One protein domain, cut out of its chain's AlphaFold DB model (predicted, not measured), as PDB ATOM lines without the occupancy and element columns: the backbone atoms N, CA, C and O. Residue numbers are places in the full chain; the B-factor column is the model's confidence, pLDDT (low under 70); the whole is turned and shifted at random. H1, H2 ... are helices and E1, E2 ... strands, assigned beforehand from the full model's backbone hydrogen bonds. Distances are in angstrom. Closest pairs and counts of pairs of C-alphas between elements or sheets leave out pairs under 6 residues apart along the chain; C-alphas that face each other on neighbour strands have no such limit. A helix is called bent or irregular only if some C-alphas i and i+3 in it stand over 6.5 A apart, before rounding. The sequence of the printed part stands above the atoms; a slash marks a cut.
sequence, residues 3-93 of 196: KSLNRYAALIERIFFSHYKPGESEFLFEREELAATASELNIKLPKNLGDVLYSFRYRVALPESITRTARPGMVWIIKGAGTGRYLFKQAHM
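Overview. This is residues 3 to 93 of the 196 residues of the protein "Endonuclease" of Lentisphaerae bacterium (UniProt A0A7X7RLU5). A three-stranded sheet makes a wall along one side of the domain, and the four helices gather to one side of it. H1, the longest helix, runs through the middle with only its last residues reaching the sheet; H3 slants over the sheet, H4 sits near E2, and H2 crosses H1 away from the sheet. The printed part has 91 residues with four named helices and three named strands, in the order H1 E1 H2 H3 H4 E2 E3; the sheet's order is E1 E3 E2, all antiparallel, and the class is mixed. The whole is compact, with a radius of gyration of the C-alphas of 12.4 A, and spans 36 by 28 by 24 A.

Arrangement. In the sheet, the inner strand E3, residues 85 to 92, has as antiparallel neighbours the edge strands E1, residues 26 to 30, and E2, residues 74 to 80. N 27 and O 88, 3.0 A apart, are within hydrogen-bond range between E1 and E3, as are N 77 and O 89, 2.9 A, between E3 and E2. E2 and E3 form a hairpin. H3, residues 50 to 59, is on the sheet at a height of 10.0 A, over E2 and only just over E3, where 3 of its C-alphas fall; it runs slantwise, at 39 degrees to E2 on the local plane. Its closest C-alphas to E2 are those of Arg 57 and Ile 78, 6.0 A. H1, residues 3 to 19, only grazes the sheet with residues 15 to 19. H2, residues 33 to 40, touches H1, with residues 11 to 15 of H1 alone, closest at the C-alphas of Leu 11 and Thr 37, 6.2 A; their lines are about perpendicular at 73 degrees. H2 is not on the sheet. H4, residues 64 to 67, grazes the sheet with residues 66 to 67 and only just touches H1, with 3 pairs of C-alphas within 8 A, the closest those of Glu 13 and Ile 66, 6.7 A. H1 and H3 are close but not clearly touching, closest at the C-alphas of Tyr 8 and Val 52, 5.6 A. In H2 and H3 every O i to N i+4 pair is within hydrogen-bond range, in H1 12 of 13, and H4 is too short for such a pair.

Along the chain. H1 begins at C-alpha 3 (95.227, 119.927, 209.128) and is 25.4 A long. E3 is 22.0 A long and ends at C-alpha 92 (70.300, 116.385, 191.302); E2 is 18.7 A, E1 13.9 A, H3 12.8 A, H2 10.3 A and H4 5.0 A. H3 is neither bent nor irregular, but only just: C-alphas 56 and 59 are 6.0 A apart.

Size, cuts and confidence. The two C-alphas farthest apart, those of Lys 47 and Pro 72, are 36.2 A apart. The printed part has no cut and no long link. The mean pLDDT of the printed part is 89.4, and residues 3 to 5 are under 70.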
ATOM      1  N   LYS A   3      94.118 120.103 210.107       49.03
ATOM      2  CA  LYS A   3      95.227 119.927 209.128       49.03
ATOM      3  C   LYS A   3      95.048 118.771 208.130       49.03
ATOM      4  O   LYS A   3      95.716 118.748 207.100       49.03
ATOM      5  N   SER A   4      94.232 117.761 208.434       56.69
ATOM      6  CA  SER A   4      93.970 116.629 207.521       56.69
ATOM      7  C   SER A   4      92.939 116.988 206.459       56.69
ATOM      8  O   SER A   4      93.196 116.734 205.286       56.69
ATOM      9  N   LEU A   5      91.842 117.643 206.857       60.28
ATOM     10  CA  LEU A   5      90.791 118.102 205.945       60.28
ATOM     11  C   LEU A   5      91.354 119.012 204.851       60.28
ATOM     12  O   LEU A   5      91.052 118.827 203.681       60.28
ATOM     13  N   ASN A   6      92.259 119.920 205.229       78.25
ATOM     14  CA  ASN A   6      92.934 120.825 204.299       78.25
ATOM     15  C   ASN A   6      93.779 120.058 203.255       78.25
ATOM     16  O   ASN A   6      93.728 120.352 202.068       78.25
ATOM     17  N   ARG A   7      94.476 118.987 203.664       86.25
ATOM     18  CA  ARG A   7      95.243 118.147 202.726       86.25
ATOM     19  C   ARG A   7      94.341 117.364 201.778       86.25
ATOM     20  O   ARG A   7      94.639 117.295 200.595       86.25
ATOM     21  N   TYR A   8      93.263 116.765 202.284       90.50
ATOM     22  CA  TYR A   8      92.335 115.993 201.449       90.50
ATOM     23  C   TYR A   8      91.619 116.904 200.448       90.50
ATOM     24  O   TYR A   8      91.518 116.548 199.277       90.50
ATOM     25  N   ALA A   9      91.206 118.094 200.897       90.88
ATOM     26  CA  ALA A   9      90.616 119.128 200.056       90.88
ATOM     27  C   ALA A   9      91.577 119.558 198.941       90.88
ATOM     28  O   ALA A   9      91.201 119.493 197.778       90.88
ATOM     29  N   ALA A  10      92.833 119.878 199.270       91.50
ATOM     30  CA  ALA A  10      93.825 120.288 198.276       91.50
ATOM     31  C   ALA A  10      94.079 119.215 197.201       91.50
ATOM     32  O   ALA A  10      94.195 119.538 196.020       91.50
ATOM     33  N   LEU A  11      94.137 117.933 197.592       93.12
ATOM     34  CA  LEU A  11      94.308 116.828 196.643       93.12
ATOM     35  C   LEU A  11      93.117 116.712 195.690       93.12
ATOM     36  O   LEU A  11      93.308 116.655 194.477       93.12
ATOM     37  N   ILE A  12      91.893 116.672 196.229       94.50
ATOM     38  CA  ILE A  12      90.704 116.468 195.395       94.50
ATOM     39  C   ILE A  12      90.420 117.681 194.510       94.50
ATOM     40  O   ILE A  12      90.026 117.519 193.361       94.50
ATOM     41  N   GLU A  13      90.670 118.885 195.021       95.25
ATOM     42  CA  GLU A  13      90.537 120.138 194.290       95.25
ATOM     43  C   GLU A  13      91.497 120.190 193.105       95.25
ATOM     44  O   GLU A  13      91.087 120.475 191.979       95.25
ATOM     45  N   ARG A  14      92.767 119.837 193.328       95.50
ATOM     46  CA  ARG A  14      93.763 119.797 192.258       95.50
ATOM     47  C   ARG A  14      93.403 118.772 191.183       95.50
ATOM     48  O   ARG A  14      93.464 119.119 190.011       95.50
ATOM     49  N   ILE A  15      92.991 117.560 191.561       96.06
ATOM     50  CA  ILE A  15      92.532 116.545 190.596       96.06
ATOM     51  C   ILE A  15      91.324 117.059 189.818       96.06
ATOM     52  O   ILE A  15      91.303 116.970 188.594       96.06
ATOM     53  N   PHE A  16      90.341 117.643 190.505       97.19
ATOM     54  CA  PHE A  16      89.146 118.166 189.860       97.19
ATOM     55  C   PHE A  16      89.499 119.190 188.778       97.19
ATOM     56  O   PHE A  16      89.077 119.034 187.637       97.19
ATOM     57  N   PHE A  17      90.322 120.192 189.096       96.44
ATOM     58  CA  PHE A  17      90.689 121.241 188.140       96.44
ATOM     59  C   PHE A  17      91.691 120.806 187.062       96.44
ATOM     60  O   PHE A  17      91.834 121.510 186.065       96.44
ATOM     61  N   SER A  18      92.363 119.663 187.221       95.94
ATOM     62  CA  SER A  18      93.173 119.067 186.149       95.94
ATOM     63  C   SER A  18      92.318 118.442 185.041       95.94
ATOM     64  O   SER A  18      92.762 118.388 183.895       95.94
ATOM     65  N   HIS A  19      91.100 117.990 185.364       96.56
ATOM     66  CA  HIS A  19      90.199 117.325 184.414       96.56
ATOM     67  C   HIS A  19      89.030 118.198 183.968       96.56
ATOM     68  O   HIS A  19      88.690 118.205 182.787       96.56
ATOM     69  N   TYR A  20      88.423 118.933 184.901       97.12
ATOM     70  CA  TYR A  20      87.195 119.681 184.669       97.12
ATOM     71  C   TYR A  20      87.369 120.769 183.612       97.12
ATOM     72  O   TYR A  20      88.225 121.651 183.731       97.12
ATOM     73  N   LYS A  21      86.464 120.776 182.631       95.00
ATOM     74  CA  LYS A  21      86.292 121.897 181.701       95.00
ATOM     75  C   LYS A  21      84.933 122.564 181.896       95.00
ATOM     76  O   LYS A  21      83.938 121.871 182.125       95.00
ATOM     77  N   PRO A  22      84.842 123.902 181.759       92.19
ATOM     78  CA  PRO A  22      83.572 124.612 181.864       92.19
ATOM     79  C   PRO A  22      82.479 123.987 180.989       92.19
ATOM     80  O   PRO A  22      82.635 123.858 179.777       92.19
ATOM     81  N   GLY A  23      81.366 123.607 181.618       89.19
ATOM     82  CA  GLY A  23      80.218 122.990 180.949       89.19
ATOM     83  C   GLY A  23      80.165 121.464 181.036       89.19
ATOM     84  O   GLY A  23      79.088 120.903 180.815       89.19
ATOM     85  N   GLU A  24      81.248 120.787 181.422       94.19
ATOM     86  CA  GLU A  24      81.238 119.340 181.648       94.19
ATOM     87  C   GLU A  24      80.384 118.962 182.866       94.19
ATOM     88  O   GLU A  24      80.377 119.632 183.902       94.19
ATOM     89  N   SER A  25      79.630 117.872 182.735       94.38
ATOM     90  CA  SER A  25      78.782 117.334 183.805       94.38
ATOM     91  C   SER A  25      79.354 116.080 184.454       94.38
ATOM     92  O   SER A  25      78.825 115.644 185.471       94.38
ATOM     93  N   GLU A  26      80.387 115.476 183.870       97.00
ATOM     94  CA  GLU A  26      81.067 114.308 184.420       97.00
ATOM     95  C   GLU A  26      82.450 114.103 183.795       97.00
ATOM     96  O   GLU A  26      82.656 114.460 182.638       97.00
ATOM     97  N   PHE A  27      83.375 113.510 184.552       97.62
ATOM     98  CA  PHE A  27      84.685 113.073 184.063       97.62
ATOM     99  C   PHE A  27      85.256 111.950 184.940       97.62
ATOM    100  O   PHE A  27      84.927 111.824 186.126       97.62
ATOM    101  N   LEU A  28      86.107 111.115 184.343       96.62
ATOM    102  CA  LEU A  28      86.776 110.003 185.016       96.62
ATOM    103  C   LEU A  28      88.145 110.429 185.543       96.62
ATOM    104  O   LEU A  28      88.825 111.225 184.908       96.62
ATOM    105  N   PHE A  29      88.555 109.836 186.660       96.06
ATOM    106  CA  PHE A  29      89.919 109.928 187.174       96.06
ATOM    107  C   PHE A  29      90.329 108.615 187.856       96.06
ATOM    108  O   PHE A  29      89.480 107.821 188.291       96.06
ATOM    109  N   GLU A  30      91.631 108.368 187.935       94.81
ATOM    110  CA  GLU A  30      92.207 107.162 188.533       94.81
ATOM    111  C   GLU A  30      92.693 107.411 189.969       94.81
ATOM    112  O   GLU A  30      93.061 108.520 190.364       94.81
ATOM    113  N   ARG A  31      92.686 106.363 190.799       91.81
ATOM    114  CA  ARG A  31      93.121 106.429 192.203       91.81
ATOM    115  C   ARG A  31      94.577 106.874 192.315       91.81
ATOM    116  O   ARG A  31      94.944 107.565 193.263       91.81
ATOM    117  N   GLU A  32      95.397 106.434 191.376       91.81
ATOM    118  CA  GLU A  32      96.831 106.669 191.278       91.81
ATOM    119  C   GLU A  32      97.147 108.167 191.153       91.81
ATOM    120  O   GLU A  32      98.176 108.628 191.655       91.81
ATOM    121  N   GLU A  33      96.218 108.955 190.602       94.31
ATOM    122  CA  GLU A  33      96.347 110.409 190.494       94.31
ATOM    123  C   GLU A  33      96.410 111.099 191.862       94.31
ATOM    124  O   GLU A  33      97.043 112.146 191.987       94.31
ATOM    125  N   LEU A  34      95.846 110.500 192.921       91.62
ATOM    126  CA  LEU A  34      95.998 111.009 194.291       91.62
ATOM    127  C   LEU A  34      97.459 110.987 194.743       91.62
ATOM    128  O   LEU A  34      97.900 111.903 195.435       91.62
ATOM    129  N   ALA A  35      98.209 109.949 194.363       90.81
ATOM    130  CA  ALA A  35      99.618 109.836 194.711       90.81
ATOM    131  C   ALA A  35     100.479 110.806 193.897       90.81
ATOM    132  O   ALA A  35     101.324 111.491 194.476       90.81
ATOM    133  N   ALA A  36     100.217 110.917 192.590       91.31
ATOM    134  CA  ALA A  36     100.889 111.885 191.723       91.31
ATOM    135  C   ALA A  36     100.656 113.326 192.213       91.31
ATOM    136  O   ALA A  36     101.607 114.058 192.482       91.31
ATOM    137  N   THR A  37      99.396 113.681 192.472       92.75
ATOM    138  CA  THR A  37      98.997 115.007 192.966       92.75
ATOM    139  C   THR A  37      99.617 115.328 194.326       92.75
ATOM    140  O   THR A  37     100.061 116.451 194.561       92.75
ATOM    141  N   ALA A  38      99.695 114.353 195.239       90.88
ATOM    142  CA  ALA A  38     100.345 114.559 196.531       90.88
ATOM    143  C   ALA A  38     101.838 114.882 196.390       90.88
ATOM    144  O   ALA A  38     102.339 115.747 197.109       90.88
ATOM    145  N   SER A  39     102.529 114.229 195.450       90.44
ATOM    146  CA  SER A  39     103.932 114.515 195.146       90.44
ATOM    147  C   SER A  39     104.108 115.906 194.535       90.44
ATOM    148  O   SER A  39     105.001 116.636 194.955       90.44
ATOM    149  N   GLU A  40     103.250 116.295 193.588       90.06
ATOM    150  CA  GLU A  40     103.290 117.621 192.951       90.06
ATOM    151  C   GLU A  40     103.086 118.755 193.962       90.06
ATOM    152  O   GLU A  40     103.800 119.755 193.940       90.06
ATOM    153  N   LEU A  41     102.132 118.586 194.879       88.31
ATOM    154  CA  LEU A  41     101.808 119.580 195.904       88.31
ATOM    155  C   LEU A  41     102.748 119.531 197.123       88.31
ATOM    156  O   LEU A  41     102.550 120.287 198.075       88.31
ATOM    157  N   ASN A  42     103.748 118.640 197.128       88.06
ATOM    158  CA  ASN A  42     104.633 118.377 198.267       88.06
ATOM    159  C   ASN A  42     103.858 118.093 199.577       88.06
ATOM    160  O   ASN A  42     104.232 118.512 200.677       88.06
ATOM    161  N   ILE A  43     102.732 117.384 199.457       86.62
ATOM    162  CA  ILE A  43     101.878 116.977 200.574       86.62
ATOM    163  C   ILE A  43     102.287 115.574 201.009       86.62
ATOM    164  O   ILE A  43     102.357 114.643 200.210       86.62
ATOM    165  N   LYS A  44     102.476 115.377 202.320       83.56
ATOM    166  CA  LYS A  44     102.687 114.034 202.869       83.56
ATOM    167  C   LYS A  44     101.493 113.137 202.533       83.56
ATOM    168  O   LYS A  44     100.396 113.368 203.057       83.56
ATOM    169  N   LEU A  45     101.755 112.106 201.727       78.88
ATOM    170  CA  LEU A  45     100.768 111.139 201.262       78.88
ATOM    171  C   LEU A  45      99.951 110.576 202.442       78.88
ATOM    172  O   LEU A  45     100.538 110.148 203.449       78.88
ATOM    173  N   PRO A  46      98.610 110.581 202.361       77.81
ATOM    174  CA  PRO A  46      97.773 109.904 203.341       77.81
ATOM    175  C   PRO A  46      98.129 108.416 203.414       77.81
ATOM    176  O   PRO A  46      98.380 107.785 202.391       77.81
ATOM    177  N   LYS A  47      98.128 107.840 204.623       78.75
ATOM    178  CA  LYS A  47      98.434 106.409 204.809       78.75
ATOM    179  C   LYS A  47      97.448 105.504 204.063       78.75
ATOM    180  O   LYS A  47      97.840 104.441 203.599       78.75
ATOM    181  N   ASN A  48      96.195 105.938 203.937       82.19
ATOM    182  CA  ASN A  48      95.174 105.265 203.152       82.19
ATOM    183  C   ASN A  48      94.564 106.246 202.144       82.19
ATOM    184  O   ASN A  48      93.827 107.156 202.513       82.19
ATOM    185  N   LEU A  49      94.868 106.060 200.857       81.44
ATOM    186  CA  LEU A  49      94.310 106.886 199.778       81.44
ATOM    187  C   LEU A  49      92.792 106.728 199.648       81.44
ATOM    188  O   LEU A  49      92.116 107.654 199.205       81.44
ATOM    189  N   GLY A  50      92.257 105.575 200.068       80.94
ATOM    190  CA  GLY A  50      90.819 105.334 200.104       80.94
ATOM    191  C   GLY A  50      90.084 106.319 201.014       80.94
ATOM    192  O   GLY A  50      88.983 106.738 200.668       80.94
ATOM    193  N   ASP A  51      90.717 106.769 202.104       83.12
ATOM    194  CA  ASP A  51      90.102 107.686 203.073       83.12
ATOM    195  C   ASP A  51      89.764 109.044 202.454       83.12
ATOM    196  O   ASP A  51      88.787 109.670 202.859       83.12
ATOM    197  N   VAL A  52      90.545 109.505 201.470       88.19
ATOM    198  CA  VAL A  52      90.291 110.784 200.787       88.19
ATOM    199  C   VAL A  52      88.945 110.717 200.068       88.19
ATOM    200  O   VAL A  52      88.073 111.556 200.281       88.19
ATOM    201  N   LEU A  53      88.753 109.678 199.257       88.75
ATOM    202  CA  LEU A  53      87.538 109.495 198.470       88.75
ATOM    203  C   LEU A  53      86.352 109.112 199.347       88.75
ATOM    204  O   LEU A  53      85.254 109.614 199.138       88.75
ATOM    205  N   TYR A  54      86.571 108.264 200.349       83.06
ATOM    206  CA  TYR A  54      85.546 107.906 201.323       83.06
ATOM    207  C   TYR A  54      85.041 109.143 202.082       83.06
ATOM    208  O   TYR A  54      83.832 109.342 202.196       83.06
ATOM    209  N   SER A  55      85.951 110.033 202.497       86.06
ATOM    210  CA  SER A  55      85.599 111.288 203.165       86.06
ATOM    211  C   SER A  55      84.660 112.141 202.314       86.06
ATOM    212  O   SER A  55      83.617 112.546 202.811       86.06
ATOM    213  N   PHE A  56      84.978 112.387 201.041       88.94
ATOM    214  CA  PHE A  56      84.139 113.237 200.179       88.94
ATOM    215  C   PHE A  56      82.876 112.555 199.647       88.94
ATOM    216  O   PHE A  56      81.949 113.229 199.207       88.94
ATOM    217  N   ARG A  57      82.824 111.220 199.670       86.69
ATOM    218  CA  ARG A  57      81.622 110.468 199.293       86.69
ATOM    219  C   ARG A  57      80.586 110.419 200.407       86.69
ATOM    220  O   ARG A  57      79.406 110.357 200.085       86.69
ATOM    221  N   TYR A  58      81.014 110.422 201.670       79.69
ATOM    222  CA  TYR A  58      80.127 110.077 202.787       79.69
ATOM    223  C   TYR A  58      80.207 111.009 203.999       79.69
ATOM    224  O   TYR A  58      79.201 111.179 204.679       79.69
ATOM    225  N   ARG A  59      81.360 111.635 204.275       76.50
ATOM    226  CA  ARG A  59      81.600 112.324 205.558       76.50
ATOM    227  C   ARG A  59      81.647 113.843 205.483       76.50
ATOM    228  O   ARG A  59      81.304 114.513 206.452       76.50
ATOM    229  N   VAL A  60      82.168 114.387 204.388       83.06
ATOM    230  CA  VAL A  60      82.512 115.806 204.259       83.06
ATOM    231  C   VAL A  60      82.100 116.296 202.878       83.06
ATOM    232  O   VAL A  60      82.300 115.599 201.885       83.06
ATOM    233  N   ALA A  61      81.563 117.513 202.811       86.62
ATOM    234  CA  ALA A  61      81.268 118.173 201.547       86.62
ATOM    235  C   ALA A  61      82.540 118.401 200.709       86.62
ATOM    236  O   ALA A  61      83.644 118.563 201.238       86.62
ATOM    237  N   LEU A  62      82.378 118.438 199.384       91.69
ATOM    238  CA  LEU A  62      83.452 118.847 198.481       91.69
ATOM    239  C   LEU A  62      83.853 120.317 198.731       91.69
ATOM    240  O   LEU A  62      83.009 121.109 199.158       91.69
ATOM    241  N   PRO A  63      85.116 120.695 198.447       93.12
ATOM    242  CA  PRO A  63      85.572 122.083 198.515       93.12
ATOM    243  C   PRO A  63      84.657 123.052 197.760       93.12
ATOM    244  O   PRO A  63      84.156 122.730 196.681       93.12
ATOM    245  N   GLU A  64      84.484 124.263 198.295       91.69
ATOM    246  CA  GLU A  64      83.592 125.278 197.717       91.69
ATOM    247  C   GLU A  64      83.977 125.651 196.275       91.69
ATOM    248  O   GLU A  64      83.123 125.878 195.418       91.69
ATOM    249  N   SER A  65      85.276 125.649 195.978       93.56
ATOM    250  CA  SER A  65      85.803 125.863 194.630       93.56
ATOM    251  C   SER A  65      85.274 124.845 193.619       93.56
ATOM    252  O   SER A  65      85.031 125.213 192.473       93.56
ATOM    253  N   ILE A  66      85.029 123.600 194.038       95.31
ATOM    254  CA  ILE A  66      84.404 122.560 193.214       95.31
ATOM    255  C   ILE A  66      82.891 122.761 193.170       95.31
ATOM    256  O   ILE A  66      82.309 122.785 192.085       95.31
ATOM    257  N   THR A  67      82.233 122.910 194.322       93.50
ATOM    258  CA  THR A  67      80.760 122.952 194.382       93.50
ATOM    259  C   THR A  67      80.178 124.128 193.602       93.50
ATOM    260  O   THR A  67      79.161 123.961 192.935       93.50
ATOM    261  N   ARG A  68      80.866 125.275 193.565       94.19
ATOM    262  CA  ARG A  68      80.472 126.455 192.775       94.19
ATOM    263  C   ARG A  68      80.509 126.259 191.258       94.19
ATOM    264  O   ARG A  68      79.956 127.081 190.535       94.19
ATOM    265  N   THR A  69      81.157 125.205 190.762       95.38
ATOM    266  CA  THR A  69      81.171 124.880 189.323       95.38
ATOM    267  C   THR A  69      79.954 124.065 188.880       95.38
ATOM    268  O   THR A  69      79.760 123.856 187.682       95.38
ATOM    269  N   ALA A  70      79.139 123.580 189.824       94.00
ATOM    270  CA  ALA A  70      77.934 122.831 189.506       94.00
ATOM    271  C   ALA A  70      76.880 123.728 188.838       94.00
ATOM    272  O   ALA A  70      76.772 124.926 189.109       94.00
ATOM    273  N   ARG A  71      76.081 123.135 187.948       92.88
ATOM    274  CA  ARG A  71      74.929 123.808 187.337       92.88
ATOM    275  C   ARG A  71      73.857 124.096 188.403       92.88
ATOM    276  O   ARG A  71      73.789 123.375 189.399       92.88
ATOM    277  N   PRO A  72      72.973 125.088 188.191       90.19
ATOM    278  CA  PRO A  72      71.870 125.355 189.114       90.19
ATOM    279  C   PRO A  72      71.043 124.095 189.415       90.19
ATOM    280  O   PRO A  72      70.649 123.375 188.496       90.19
ATOM    281  N   GLY A  73      70.802 123.817 190.700       88.94
ATOM    282  CA  GLY A  73      70.051 122.638 191.160       88.94
ATOM    283  C   GLY A  73      70.810 121.303 191.102       88.94
ATOM    284  O   GLY A  73      70.207 120.252 191.335       88.94
ATOM    285  N   MET A  74      72.110 121.328 190.791       91.19
ATOM    286  CA  MET A  74      72.982 120.153 190.756       91.19
ATOM    287  C   MET A  74      74.068 120.232 191.830       91.19
ATOM    288  O   MET A  74      74.502 121.310 192.225       91.19
ATOM    289  N   VAL A  75      74.554 119.067 192.250       92.81
ATOM    290  CA  VAL A  75      75.719 118.910 193.124       92.81
ATOM    291  C   VAL A  75      76.720 117.952 192.494       92.81
ATOM    292  O   VAL A  75      76.346 117.015 191.784       92.81
ATOM    293  N   TRP A  76      78.005 118.168 192.762       95.12
ATOM    294  CA  TRP A  76      79.042 117.212 192.393       95.12
ATOM    295  C   TRP A  76      79.067 116.044 193.375       95.12
ATOM    296  O   TRP A  76      79.066 116.232 194.588       95.12
ATOM    297  N   ILE A  77      79.133 114.831 192.836       92.94
ATOM    298  CA  ILE A  77      79.330 113.601 193.598       92.94
ATOM    299  C   ILE A  77      80.451 112.775 192.977       92.94
ATOM    300  O   ILE A  77      80.702 112.850 191.772       92.94
ATOM    301  N   ILE A  78      81.096 111.952 193.803       93.62
ATOM    302  CA  ILE A  78      82.097 110.981 193.359       93.62
ATOM    303  C   ILE A  78      81.464 109.592 193.399       93.62
ATOM    304  O   ILE A  78      81.046 109.112 194.454       93.62
ATOM    305  N   LYS A  79      81.412 108.919 192.253       91.44
ATOM    306  CA  LYS A  79      81.001 107.516 192.149       91.44
ATOM    307  C   LYS A  79      82.203 106.635 191.856       91.44
ATOM    308  O   LYS A  79      83.186 107.079 191.274       91.44
ATOM    309  N   GLY A  80      82.109 105.372 192.246       91.12
ATOM    310  CA  GLY A  80      83.016 104.363 191.721       91.12
ATOM    311  C   GLY A  80      82.705 104.079 190.246       91.12
ATOM    312  O   GLY A  80      81.538 104.090 189.852       91.12
ATOM    313  N   ALA A  81      83.745 103.860 189.447       93.06
ATOM    314  CA  ALA A  81      83.673 103.610 188.005       93.06
ATOM    315  C   ALA A  81      84.486 102.364 187.598       93.06
ATOM    316  O   ALA A  81      85.023 102.277 186.493       93.06
ATOM    317  N   GLY A  82      84.609 101.411 188.525       89.94
ATOM    318  CA  GLY A  82      85.433 100.213 188.399       89.94
ATOM    319  C   GLY A  82      86.584 100.200 189.404       89.94
ATOM    320  O   GLY A  82      86.742 101.099 190.230       89.94
ATOM    321  N   THR A  83      87.394  99.145 189.369       87.38
ATOM    322  CA  THR A  83      88.525  98.993 190.294       87.38
ATOM    323  C   THR A  83      89.546 100.109 190.079       87.38
ATOM    324  O   THR A  83      90.091 100.239 188.989       87.38
ATOM    325  N   GLY A  84      89.789 100.913 191.118       89.25
ATOM    326  CA  GLY A  84      90.751 102.022 191.067       89.25
ATOM    327  C   GLY A  84      90.297 103.229 190.243       89.25
ATOM    328  O   GLY A  84      91.061 104.176 190.109       89.25
ATOM    329  N   ARG A  85      89.063 103.234 189.726       93.25
ATOM    330  CA  ARG A  85      88.536 104.309 188.879       93.25
ATOM    331  C   ARG A  85      87.328 104.966 189.509       93.25
ATOM    332  O   ARG A  85      86.473 104.292 190.088       93.25
ATOM    333  N   TYR A  86      87.239 106.275 189.347       94.69
ATOM    334  CA  TYR A  86      86.181 107.084 189.927       94.69
ATOM    335  C   TYR A  86      85.631 108.065 188.901       94.69
ATOM    336  O   TYR A  86      86.306 108.456 187.954       94.69
ATOM    337  N   LEU A  87      84.375 108.437 189.102       95.56
ATOM    338  CA  LEU A  87      83.626 109.342 188.249       95.56
ATOM    339  C   LEU A  87      83.176 110.527 189.092       95.56
ATOM    340  O   LEU A  87      82.352 110.361 189.996       95.56
ATOM    341  N   PHE A  88      83.676 111.713 188.768       96.94
ATOM    342  CA  PHE A  88      82.993 112.939 189.151       96.94
ATOM    343  C   PHE A  88      81.761 113.088 188.275       96.94
ATOM    344  O   PHE A  88      81.855 112.968 187.057       96.94
ATOM    345  N   LYS A  89      80.604 113.337 188.884       95.75
ATOM    346  CA  LYS A  89      79.351 113.542 188.159       95.75
ATOM    347  C   LYS A  89      78.476 114.568 188.857       95.75
ATOM    348  O   LYS A  89      78.334 114.526 190.075       95.75
ATOM    349  N   GLN A  90      77.855 115.445 188.079       95.12
ATOM    350  CA  GLN A  90      76.769 116.291 188.546       95.12
ATOM    351  C   GLN A  90      75.490 115.462 188.659       95.12
ATOM    352  O   GLN A  90      75.101 114.751 187.728       95.12
ATOM    353  N   ALA A  91      74.840 115.543 189.811       91.94
ATOM    354  CA  ALA A  91      73.570 114.893 190.083       91.94
ATOM    355  C   ALA A  91      72.604 115.882 190.731       91.94
ATOM    356  O   ALA A  91      73.026 116.823 191.403       91.94
ATOM    357  N   HIS A  92      71.305 115.646 190.553       88.31
ATOM    358  CA  HIS A  92      70.300 116.385 191.302       88.31
ATOM    359  C   HIS A  92      70.462 116.124 192.795       88.31
ATOM    360  O   HIS A  92      70.743 115.000 193.223       88.31
ATOM    361  N   MET A  93      70.236 117.171 193.580       76.19
ATOM    362  CA  MET A  93      70.115 117.047 195.022       76.19
ATOM    363  C   MET A  93      68.770 116.384 195.348       76.19
ATOM    364  O   MET A  93      67.762 117.050 195.550       76.19
TER     365      MET A  93